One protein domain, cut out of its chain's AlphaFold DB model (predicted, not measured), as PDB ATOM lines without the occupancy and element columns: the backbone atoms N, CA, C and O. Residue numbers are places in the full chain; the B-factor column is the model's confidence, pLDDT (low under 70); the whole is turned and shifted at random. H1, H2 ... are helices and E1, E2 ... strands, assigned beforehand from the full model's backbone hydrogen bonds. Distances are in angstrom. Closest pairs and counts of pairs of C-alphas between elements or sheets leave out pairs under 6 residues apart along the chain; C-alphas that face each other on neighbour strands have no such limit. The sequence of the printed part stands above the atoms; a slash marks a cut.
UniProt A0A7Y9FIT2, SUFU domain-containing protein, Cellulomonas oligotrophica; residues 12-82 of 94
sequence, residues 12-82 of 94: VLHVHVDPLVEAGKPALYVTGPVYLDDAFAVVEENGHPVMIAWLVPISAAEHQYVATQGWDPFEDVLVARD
ATOM      1  N   VAL A  12     -38.591   0.077 -11.698       96.88
ATOM      2  CA  VAL A  12     -38.512  -1.354 -11.410       96.88
ATOM      3  C   VAL A  12     -37.868  -2.077 -12.583       96.88
ATOM      4  O   VAL A  12     -38.346  -2.015 -13.713       96.88
ATOM      5  N   LEU A  13     -36.791  -2.802 -12.294       95.00
ATOM      6  CA  LEU A  13     -36.027  -3.577 -13.261       95.00
ATOM      7  C   LEU A  13     -36.329  -5.060 -13.083       95.00
ATOM      8  O   LEU A  13     -36.093  -5.629 -12.017       95.00
ATOM      9  N   HIS A  14     -36.809  -5.715 -14.133       94.06
ATOM     10  CA  HIS A  14     -36.969  -7.165 -14.124       94.06
ATOM     11  C   HIS A  14     -35.617  -7.868 -14.215       94.06
ATOM     12  O   HIS A  14     -34.766  -7.499 -15.024       94.06
ATOM     13  N   VAL A  15     -35.435  -8.910 -13.403       91.00
ATOM     14  CA  VAL A  15     -34.207  -9.707 -13.388       91.00
ATOM     15  C   VAL A  15     -34.503 -11.183 -13.604       91.00
ATOM     16  O   VAL A  15     -35.492 -11.725 -13.118       91.00
ATOM     17  N   HIS A  16     -33.595 -11.847 -14.313       90.31
ATOM     18  CA  HIS A  16     -33.628 -13.290 -14.570       90.31
ATOM     19  C   HIS A  16     -32.446 -13.998 -13.890       90.31
ATOM     20  O   HIS A  16     -31.871 -14.930 -14.436       90.31
ATOM     21  N   VAL A  17     -32.031 -13.492 -12.727       88.94
ATOM     22  CA  VAL A  17     -30.882 -13.997 -11.965       88.94
ATOM     23  C   VAL A  17     -31.368 -15.061 -10.984       88.94
ATOM     24  O   VAL A  17     -32.111 -14.726 -10.059       88.94
ATOM     25  N   ASP A  18     -30.941 -16.315 -11.170       93.31
ATOM     26  CA  ASP A  18     -31.506 -17.482 -10.470       93.31
ATOM     27  C   ASP A  18     -31.611 -17.307  -8.942       93.31
ATOM     28  O   ASP A  18     -32.722 -17.440  -8.432       93.31
ATOM     29  N   PRO A  19     -30.564 -16.883  -8.195       91.38
ATOM     30  CA  PRO A  19     -30.684 -16.699  -6.744       91.38
ATOM     31  C   PRO A  19     -31.779 -15.720  -6.300       91.38
ATOM     32  O   PRO A  19     -32.367 -15.894  -5.234       91.38
ATOM     33  N   LEU A  20     -32.053 -14.677  -7.092       93.44
ATOM     34  CA  LEU A  20     -33.102 -13.704  -6.779       93.44
ATOM     35  C   LEU A  20     -34.483 -14.264  -7.120       93.44
ATOM     36  O   LEU A  20     -35.412 -14.149  -6.322       93.44
ATOM     37  N   VAL A  21     -34.614 -14.915  -8.277       93.19
ATOM     38  CA  VAL A  21     -35.875 -15.530  -8.714       93.19
ATOM     39  C   VAL A  21     -36.288 -16.655  -7.762       93.19
ATOM     40  O   VAL A  21     -37.439 -16.692  -7.329       93.19
ATOM     41  N   GLU A  22     -35.351 -17.519  -7.367       93.94
ATOM     42  CA  GLU A  22     -35.572 -18.605  -6.401       93.94
ATOM     43  C   GLU A  22     -35.958 -18.085  -5.011       93.94
ATOM     44  O   GLU A  22     -36.767 -18.701  -4.317       93.94
ATOM     45  N   ALA A  23     -35.441 -16.918  -4.615       94.44
ATOM     46  CA  ALA A  23     -35.826 -16.241  -3.380       94.44
ATOM     47  C   ALA A  23     -37.157 -15.464  -3.486       94.44
ATOM     48  O   ALA A  23     -37.550 -14.777  -2.544       94.44
ATOM     49  N   GLY A  24     -37.865 -15.551  -4.617       95.38
ATOM     50  CA  GLY A  24     -39.136 -14.857  -4.830       95.38
ATOM     51  C   GLY A  24     -38.988 -13.354  -5.079       95.38
ATOM     52  O   GLY A  24     -39.942 -12.604  -4.854       95.38
ATOM     53  N   LYS A  25     -37.815 -12.905  -5.547       96.69
ATOM     54  CA  LYS A  25     -37.488 -11.507  -5.863       96.69
ATOM     55  C   LYS A  25     -37.195 -11.321  -7.363       96.69
ATOM     56  O   LYS A  25     -36.046 -11.125  -7.752       96.69
ATOM     57  N   PRO A  26     -38.207 -11.390  -8.248       95.94
ATOM     58  CA  PRO A  26     -38.007 -11.340  -9.700       95.94
ATOM     59  C   PRO A  26     -37.715  -9.931 -10.249       95.94
ATOM     60  O   PRO A  26     -37.635  -9.746 -11.466       95.94
ATOM     61  N   ALA A  27     -37.615  -8.918  -9.384       96.19
ATOM     62  CA  ALA A  27     -37.377  -7.542  -9.787       96.19
ATOM     63  C   ALA A  27     -36.533  -6.773  -8.761       96.19
ATOM     64  O   ALA A  27     -36.446  -7.148  -7.589       96.19
ATOM     65  N   LEU A  28     -35.926  -5.684  -9.222       96.88
ATOM     66  CA  LEU A  28     -35.170  -4.723  -8.430       96.88
ATOM     67  C   LEU A  28     -35.885  -3.372  -8.469       96.88
ATOM     68  O   LEU A  28     -36.181  -2.867  -9.548       96.88
ATOM     69  N   TYR A  29     -36.134  -2.787  -7.308       97.50
ATOM     70  CA  TYR A  29     -36.630  -1.425  -7.150       97.50
ATOM     71  C   TYR A  29     -35.457  -0.450  -7.035       97.50
ATOM     72  O   TYR A  29     -34.521  -0.706  -6.275       97.50
ATOM     73  N   VAL A  30     -35.498   0.653  -7.777       97.00
ATOM     74  CA  VAL A  30     -34.464   1.692  -7.757       97.00
ATOM     75  C   VAL A  30     -34.818   2.753  -6.714       97.00
ATOM     76  O   VAL A  30     -35.860   3.402  -6.803       97.00
ATOM     77  N   THR A  31     -33.931   2.980  -5.745       94.81
ATOM     78  CA  THR A  31     -34.090   4.026  -4.720       94.81
ATOM     79  C   THR A  31     -32.744   4.572  -4.237       94.81
ATOM     80  O   THR A  31     -31.699   4.237  -4.793       94.81
ATOM     81  N   GLY A  32     -32.753   5.468  -3.251       92.94
ATOM     82  CA  GLY A  32     -31.541   5.947  -2.586       92.94
ATOM     83  C   GLY A  32     -31.015   4.937  -1.554       92.94
ATOM     84  O   GLY A  32     -31.765   4.084  -1.086       92.94
ATOM     85  N   PRO A  33     -29.735   5.005  -1.161       92.25
ATOM     86  CA  PRO A  33     -29.141   4.103  -0.177       92.25
ATOM     87  C   PRO A  33     -29.575   4.465   1.256       92.25
ATOM     88  O   PRO A  33     -28.776   4.976   2.031       92.25
ATOM     89  N   VAL A  34     -30.831   4.183   1.623       87.50
ATOM     90  CA  VAL A  34     -31.471   4.663   2.873       87.50
ATOM     91  C   VAL A  34     -30.846   4.162   4.187       87.50
ATOM     92  O   VAL A  34     -31.219   4.628   5.257       87.50
ATOM     93  N   TYR A  35     -29.896   3.225   4.137       85.06
ATOM     94  CA  TYR A  35     -29.096   2.821   5.307       85.06
ATOM     95  C   TYR A  35     -27.914   3.747   5.598       85.06
ATOM     96  O   TYR A  35     -27.248   3.595   6.621       85.06
ATOM     97  N   LEU A  36     -27.631   4.673   4.690       86.62
ATOM     98  CA  LEU A  36     -26.569   5.656   4.798       86.62
ATOM     99  C   LEU A  36     -27.200   7.048   4.840       86.62
ATOM    100  O   LEU A  36     -28.328   7.240   4.389       86.62
ATOM    101  N   ASP A  37     -26.467   8.016   5.381       84.38
ATOM    102  CA  ASP A  37     -26.934   9.400   5.434       84.38
ATOM    103  C   ASP A  37     -27.217   9.944   4.023       84.38
ATOM    104  O   ASP A  37     -26.532   9.582   3.065       84.38
ATOM    105  N   ASP A  38     -28.150  10.892   3.896       81.75
ATOM    106  CA  ASP A  38     -28.503  11.522   2.611       81.75
ATOM    107  C   ASP A  38     -27.284  12.101   1.868       81.75
ATOM    108  O   ASP A  38     -27.235  12.111   0.638       81.75
ATOM    109  N   ALA A  39     -26.261  12.534   2.613       85.12
ATOM    110  CA  ALA A  39     -24.997  13.021   2.064       85.12
ATOM    111  C   ALA A  39     -24.214  11.949   1.280       85.12
ATOM    112  O   ALA A  39     -23.357  12.293   0.471       85.12
ATOM    113  N   PHE A  40     -24.488  10.661   1.500       86.81
ATOM    114  CA  PHE A  40     -23.915   9.561   0.727       86.81
ATOM    115  C   PHE A  40     -24.614   9.379  -0.626       86.81
ATOM    116  O   PHE A  40     -23.997   8.912  -1.578       86.81
ATOM    117  N   ALA A  41     -25.893   9.747  -0.742       88.88
ATOM    118  CA  ALA A  41     -26.687   9.484  -1.942       88.88
ATOM    119  C   ALA A  41     -26.219  10.281  -3.174       88.88
ATOM    120  O   ALA A  41     -26.539   9.897  -4.302       88.88
ATOM    121  N   VAL A  42     -25.465  11.370  -2.979       90.00
ATOM    122  CA  VAL A  42     -24.971  12.240  -4.052       90.00
ATOM    123  C   VAL A  42     -23.501  12.578  -3.826       90.00
ATOM    124  O   VAL A  42     -23.131  13.092  -2.776       90.00
ATOM    125  N   VAL A  43     -22.670  12.351  -4.843       90.00
ATOM    126  CA  VAL A  43     -21.276  12.809  -4.880       90.00
ATOM    127  C   VAL A  43     -21.098  13.833  -5.996       90.00
ATOM    128  O   VAL A  43     -21.623  13.662  -7.092       90.00
ATOM    129  N   GLU A  44     -20.365  14.913  -5.732       91.12
ATOM    130  CA  GLU A  44     -19.955  15.837  -6.791       91.12
ATOM    131  C   GLU A  44     -18.705  15.305  -7.496       91.12
ATOM    132  O   GLU A  44     -17.649  15.140  -6.887       91.12
ATOM    133  N   GLU A  45     -18.809  15.082  -8.804       91.56
ATOM    134  CA  GLU A  45     -17.690  14.689  -9.654       91.56
ATOM    135  C   GLU A  45     -17.533  15.711 -10.785       91.56
ATOM    136  O   GLU A  45     -18.421  15.886 -11.616       91.56
ATOM    137  N   ASN A  46     -16.397  16.418 -10.818       92.62
ATOM    138  CA  ASN A  46     -16.095  17.445 -11.827       92.62
ATOM    139  C   ASN A  46     -17.201  18.514 -11.997       92.62
ATOM    140  O   ASN A  46     -17.442  18.998 -13.101       92.62
ATOM    141  N   GLY A  47     -17.872  18.886 -10.901       91.50
ATOM    142  CA  GLY A  47     -18.967  19.862 -10.903       91.50
ATOM    143  C   GLY A  47     -20.319  19.306 -11.359       91.50
ATOM    144  O   GLY A  47     -21.259  20.079 -11.532       91.50
ATOM    145  N   HIS A  48     -20.434  17.992 -11.565       90.06
ATOM    146  CA  HIS A  48     -21.689  17.318 -11.881       90.06
ATOM    147  C   HIS A  48     -22.130  16.433 -10.702       90.06
ATOM    148  O   HIS A  48     -21.302  15.703 -10.153       90.06
ATOM    149  N   PRO A  49     -23.417  16.451 -10.311       88.88
ATOM    150  CA  PRO A  49     -23.919  15.546  -9.288       88.88
ATOM    151  C   PRO A  49     -24.034  14.124  -9.851       88.88
ATOM    152  O   PRO A  49     -24.691  13.892 -10.867       88.88
ATOM    153  N   VAL A  50     -23.423  13.165  -9.164       89.75
ATOM    154  CA  VAL A  50     -23.537  11.731  -9.431       89.75
ATOM    155  C   VAL A  50     -24.358  11.113  -8.310       89.75
ATOM    156  O   VAL A  50     -23.990  11.191  -7.141       89.75
ATOM    157  N   MET A  51     -25.488  10.505  -8.667       88.69
ATOM    158  CA  MET A  51     -26.367   9.845  -7.705       88.69
ATOM    159  C   MET A  51     -25.994   8.375  -7.548       88.69
ATOM    160  O   MET A  51     -25.791   7.667  -8.537       88.69
ATOM    161  N   ILE A  52     -25.967   7.903  -6.307       91.06
ATOM    162  CA  ILE A  52     -25.845   6.482  -5.997       91.06
ATOM    163  C   ILE A  52     -27.250   5.885  -5.969       91.06
ATOM    164  O   ILE A  52     -28.029   6.139  -5.054       91.06
ATOM    165  N   ALA A  53     -27.571   5.082  -6.982       92.50
ATOM    166  CA  ALA A  53     -28.808   4.315  -7.026       92.50
ATOM    167  C   ALA A  53     -28.623   2.974  -6.305       92.50
ATOM    168  O   ALA A  53     -27.756   2.174  -6.666       92.50
ATOM    169  N   TRP A  54     -29.459   2.714  -5.307       94.38
ATOM    170  CA  TRP A  54     -29.562   1.420  -4.657       94.38
ATOM    171  C   TRP A  54     -30.642   0.573  -5.329       94.38
ATOM    172  O   TRP A  54     -31.771   1.019  -5.531       94.38
ATOM    173  N   LEU A  55     -30.277  -0.660  -5.678       95.06
ATOM    174  CA  LEU A  55     -31.170  -1.647  -6.269       95.06
ATOM    175  C   LEU A  55     -31.618  -2.632  -5.194       95.06
ATOM    176  O   LEU A  55     -30.827  -3.452  -4.723       95.06
ATOM    177  N   VAL A  56     -32.889  -2.552  -4.820       96.38
ATOM    178  CA  VAL A  56     -33.481  -3.351  -3.746       96.38
ATOM    179  C   VAL A  56     -34.284  -4.505  -4.348       96.38
ATOM    180  O   VAL A  56     -35.225  -4.250  -5.099       96.38
ATOM    181  N   PRO A  57     -33.985  -5.776  -4.028       96.75
ATOM    182  CA  PRO A  57     -34.810  -6.898  -4.460       96.75
ATOM    183  C   PRO A  57     -36.237  -6.805  -3.909       96.75
ATOM    184  O   PRO A  57     -36.457  -6.696  -2.696       96.75
ATOM    185  N   ILE A  58     -37.220  -6.894  -4.804       97.88
ATOM    186  CA  ILE A  58     -38.643  -6.828  -4.467       97.88
ATOM    187  C   ILE A  58     -39.412  -8.043  -4.983       97.88
ATOM    188  O   ILE A  58     -39.045  -8.673  -5.976       97.88
ATOM    189  N   SER A  59     -40.485  -8.391  -4.274       97.69
ATOM    190  CA  SER A  59     -41.385  -9.475  -4.666       97.69
ATOM    191  C   SER A  59     -42.239  -9.093  -5.881       97.69
ATOM    192  O   SER A  59     -42.378  -7.920  -6.231       97.69
ATOM    193  N   ALA A  60     -42.882 -10.084  -6.506       96.19
ATOM    194  CA  ALA A  60     -43.864  -9.820  -7.560       96.19
ATOM    195  C   ALA A  60     -45.054  -8.972  -7.062       96.19
ATOM    196  O   ALA A  60     -45.565  -8.140  -7.811       96.19
ATOM    197  N   ALA A  61     -45.468  -9.152  -5.802       97.94
ATOM    198  CA  ALA A  61     -46.551  -8.382  -5.189       97.94
ATOM    199  C   ALA A  61     -46.144  -6.920  -4.949       97.94
ATOM    200  O   ALA A  61     -46.915  -6.014  -5.245       97.94
ATOM    201  N   GLU A  62     -44.912  -6.687  -4.492       98.38
ATOM    202  CA  GLU A  62     -44.340  -5.345  -4.318       98.38
ATOM    203  C   GLU A  62     -44.212  -4.626  -5.665       98.38
ATOM    204  O   GLU A  62     -44.623  -3.475  -5.786       98.38
ATOM    205  N   HIS A  63     -43.756  -5.324  -6.711       97.44
ATOM    206  CA  HIS A  63     -43.731  -4.770  -8.065       97.44
ATOM    207  C   HIS A  63     -45.138  -4.374  -8.538       97.44
ATOM    208  O   HIS A  63     -45.341  -3.255  -9.010       97.44
ATOM    209  N   GLN A  64     -46.126  -5.259  -8.377       98.00
ATOM    210  CA  GLN A  64     -47.511  -4.956  -8.737       98.00
ATOM    211  C   GLN A  64     -48.064  -3.769  -7.931       98.00
ATOM    212  O   GLN A  64     -48.811  -2.947  -8.468       98.00
ATOM    213  N   TYR A  65     -47.698  -3.653  -6.657       98.44
ATOM    214  CA  TYR A  65     -48.099  -2.530  -5.822       98.44
ATOM    215  C   TYR A  65     -47.522  -1.215  -6.350       98.44
ATOM    216  O   TYR A  65     -48.296  -0.302  -6.618       98.44
ATOM    217  N   VAL A  66     -46.213  -1.142  -6.620       98.06
ATOM    218  CA  VAL A  66     -45.579   0.048  -7.223       98.06
ATOM    219  C   VAL A  66     -46.232   0.411  -8.559       98.06
ATOM    220  O   VAL A  66     -46.550   1.574  -8.797       98.06
ATOM    221  N   ALA A  67     -46.510  -0.576  -9.416       97.06
ATOM    222  CA  ALA A  67     -47.128  -0.344 -10.722       97.06
ATOM    223  C   ALA A  67     -48.564   0.212 -10.637       97.06
ATOM    224  O   ALA A  67     -49.018   0.884 -11.562       97.06
ATOM    225  N   THR A  68     -49.294  -0.081  -9.556       97.94
ATOM    226  CA  THR A  68     -50.708   0.312  -9.394       97.94
ATOM    227  C   THR A  68     -50.924   1.509  -8.473       97.94
ATOM    228  O   THR A  68     -51.848   2.283  -8.711       97.94
ATOM    229  N   GLN A  69     -50.110   1.653  -7.428       98.00
ATOM    230  CA  GLN A  69     -50.223   2.707  -6.415       98.00
ATOM    231  C   GLN A  69     -49.174   3.810  -6.590       98.00
ATOM    232  O   GLN A  69     -49.333   4.896  -6.042       98.00
ATOM    233  N   GLY A  70     -48.122   3.561  -7.372       97.31
ATOM    234  CA  GLY A  70     -46.958   4.433  -7.454       97.31
ATOM    235  C   GLY A  70     -45.906   4.105  -6.396       97.31
ATOM    236  O   GLY A  70     -46.108   3.279  -5.503       97.31
ATOM    237  N   TRP A  71     -44.749   4.749  -6.530       96.94
ATOM    238  CA  TRP A  71     -43.580   4.475  -5.699       96.94
ATOM    239  C   TRP A  71     -43.626   5.186  -4.337       96.94
ATOM    240  O   TRP A  71     -43.247   4.574  -3.346       96.94
ATOM    241  N   ASP A  72     -44.168   6.409  -4.262       97.19
ATOM    242  CA  ASP A  72     -44.330   7.160  -3.003       97.19
ATOM    243  C   ASP A  72     -45.077   6.332  -1.932       97.19
ATOM    244  O   ASP A  72     -44.510   6.081  -0.868       97.19
ATOM    245  N   PRO A  73     -46.284   5.780  -2.203       98.06
ATOM    246  CA  PRO A  73     -46.983   4.955  -1.214       98.06
ATOM    247  C   PRO A  73     -46.254   3.657  -0.863       98.06
ATOM    248  O   PRO A  73     -46.415   3.125   0.233       98.06
ATOM    249  N   PHE A  74     -45.473   3.103  -1.793       98.19
ATOM    250  CA  PHE A  74     -44.677   1.912  -1.514       98.19
ATOM    251  C   PHE A  74     -43.552   2.221  -0.524       98.19
ATOM    252  O   PHE A  74     -43.332   1.448   0.406       98.19
ATOM    253  N   GLU A  75     -42.878   3.359  -0.680       96.94
ATOM    254  CA  GLU A  75     -41.849   3.785   0.264       96.94
ATOM    255  C   GLU A  75     -42.431   4.123   1.640       96.94
ATOM    256  O   GLU A  75     -41.833   3.740   2.645       96.94
ATOM    257  N   ASP A  76     -43.638   4.693   1.716       97.50
ATOM    258  CA  ASP A  76     -44.358   4.850   2.989       97.50
ATOM    259  C   ASP A  76     -44.586   3.496   3.687       97.50
ATOM    260  O   ASP A  76     -44.413   3.368   4.901       97.50
ATOM    261  N   VAL A  77     -44.938   2.453   2.924       97.94
ATOM    262  CA  VAL A  77     -45.089   1.089   3.456       97.94
ATOM    263  C   VAL A  77     -43.750   0.523   3.934       97.94
ATOM    264  O   VAL A  77     -43.711  -0.116   4.987       97.94
ATOM    265  N   LEU A  78     -42.657   0.754   3.199       96.38
ATOM    266  CA  LEU A  78     -41.315   0.337   3.614       96.38
ATOM    267  C   LEU A  78     -40.906   1.008   4.927       96.38
ATOM    268  O   LEU A  78     -40.472   0.314   5.839       96.38
ATOM    269  N   VAL A  79     -41.119   2.318   5.058       95.19
ATOM    270  CA  VAL A  79     -40.842   3.065   6.294       95.19
ATOM    271  C   VAL A  79     -41.704   2.557   7.451       95.19
ATOM    272  O   VAL A  79     -41.206   2.355   8.554       95.19
ATOM    273  N   ALA A  80     -42.997   2.315   7.216       97.50
ATOM    274  CA  ALA A  80     -43.915   1.885   8.267       97.50
ATOM    275  C   ALA A  80     -43.647   0.458   8.769       97.50
ATOM    276  O   ALA A  80     -43.910   0.160   9.936       97.50
ATOM    277  N   ARG A  81     -43.185  -0.443   7.891       97.06
ATOM    278  CA  ARG A  81     -42.923  -1.850   8.238       97.06
ATOM    279  C   ARG A  81     -41.473  -2.138   8.608       97.06
ATOM    280  O   ARG A  81     -41.237  -3.194   9.189       97.06
ATOM    281  N   ASP A  82     -40.553  -1.243   8.261       95.50
ATOM    282  CA  ASP A  82     -39.116  -1.323   8.546       95.50
ATOM    283  C   ASP A  82     -38.499  -2.713   8.257       95.50
ATOM    284  O   ASP A  82     -37.957  -3.370   9.151       95.50
TER     285      ASP A  82
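Overview. This is residues 12 to 82 of the 94 residues of the protein "SUFU domain-containing protein" of Cellulomonas oligotrophica (UniProt A0A7Y9FIT2). A small sheet of three strands, E1, E2 and E5, has helix H2 over one face, and a two-stranded hairpin, E3 and E4, reaches away from it as an arm that makes much of the length. H3 turns off steeply after H2, and its residues 76 to 81 stick out free with Asp 82, while the short H1 only grazes the sheet. The printed part has 71 residues with three named helices and five named strands, in the order E1 H1 E2 E3 E4 E5 H2 H3; the class is mixed, helices and strands. Both sheets are antiparallel, in the orders E1 - E2 - E5 and E3 - E4. The whole is loose, with a radius of gyration of the C-alphas of 14.0 A and spans of 40 by 28 by 20 A.

Along the chain. The larger sheet holds E1, residues 12 to 14, E2, residues 27 to 31, 13.0 A long, and E5, residues 54 to 58, 12.3 A long. C-alpha 12 stands at (-38.512, -1.354, -11.410). The arm holds E3, residues 42 to 45, 9.5 A long, and E4, residues 48 to 51, 9.8 A long. H1 is residues 18 to 22, 5.9 A long. H2 is residues 60 to 69, 14.1 A long, from C-alpha 60 at (-43.864, -9.820, -7.560). H3, residues 71 to 81, is 15.3 A long and ends with C-alpha 81 at (-42.923, -1.850, 8.238).

Arrangement. E2 is the inner strand. Its neighbour E1 is antiparallel at 153 degrees, with N 13 and O 28 2.8 A apart. On E2's other side E5 is antiparallel at 142 degrees, with N 29 and O 56 2.8 A apart. H2 is on this sheet at a height over the sheet of 10.2 A. It lies over E2 and only just not over E1, with 5 of its 10 C-alphas on E2 and 2 on E1. It runs slantwise to the strands, at 38 degrees to E2 on the local plane. The closest C-alphas of H2 and E2 are those of His 63 and Ala 27, 7.1 A apart. H3 touches H2, closest at the C-alphas of Phe 74 and Val 66, 6.1 A, at a steep tilt of 56 degrees, opposite ways. H3 is only just on the sheet, with 5 pairs of C-alphas within 10 A, and only grazes it with residues 71 to 75. H1 only grazes the sheet with residues 20 to 21; the closest C-alphas of H1 and E5 are those of Leu 20 and Pro 57, 7.4 A. E4 runs on into E5 across a break of 2 residues, at 25 degrees. E3 and E4 form a hairpin, antiparallel at 145 degrees, with N 43 and O 50 2.9 A apart. E3 is apart from H2 and from H3. In H1, H2 and H3 every O i to N i+4 pair is within hydrogen-bond range.

Size, cuts and confidence. The two C-alphas farthest apart are those of Glu 22 and Gly 47, 42.1 A. The printed part has no cut. No link is long; the link from E2 to E3, 10 residues, is short and the others are tight. The mean pLDDT of the printed part is 93.8, and no printed residue is under 70.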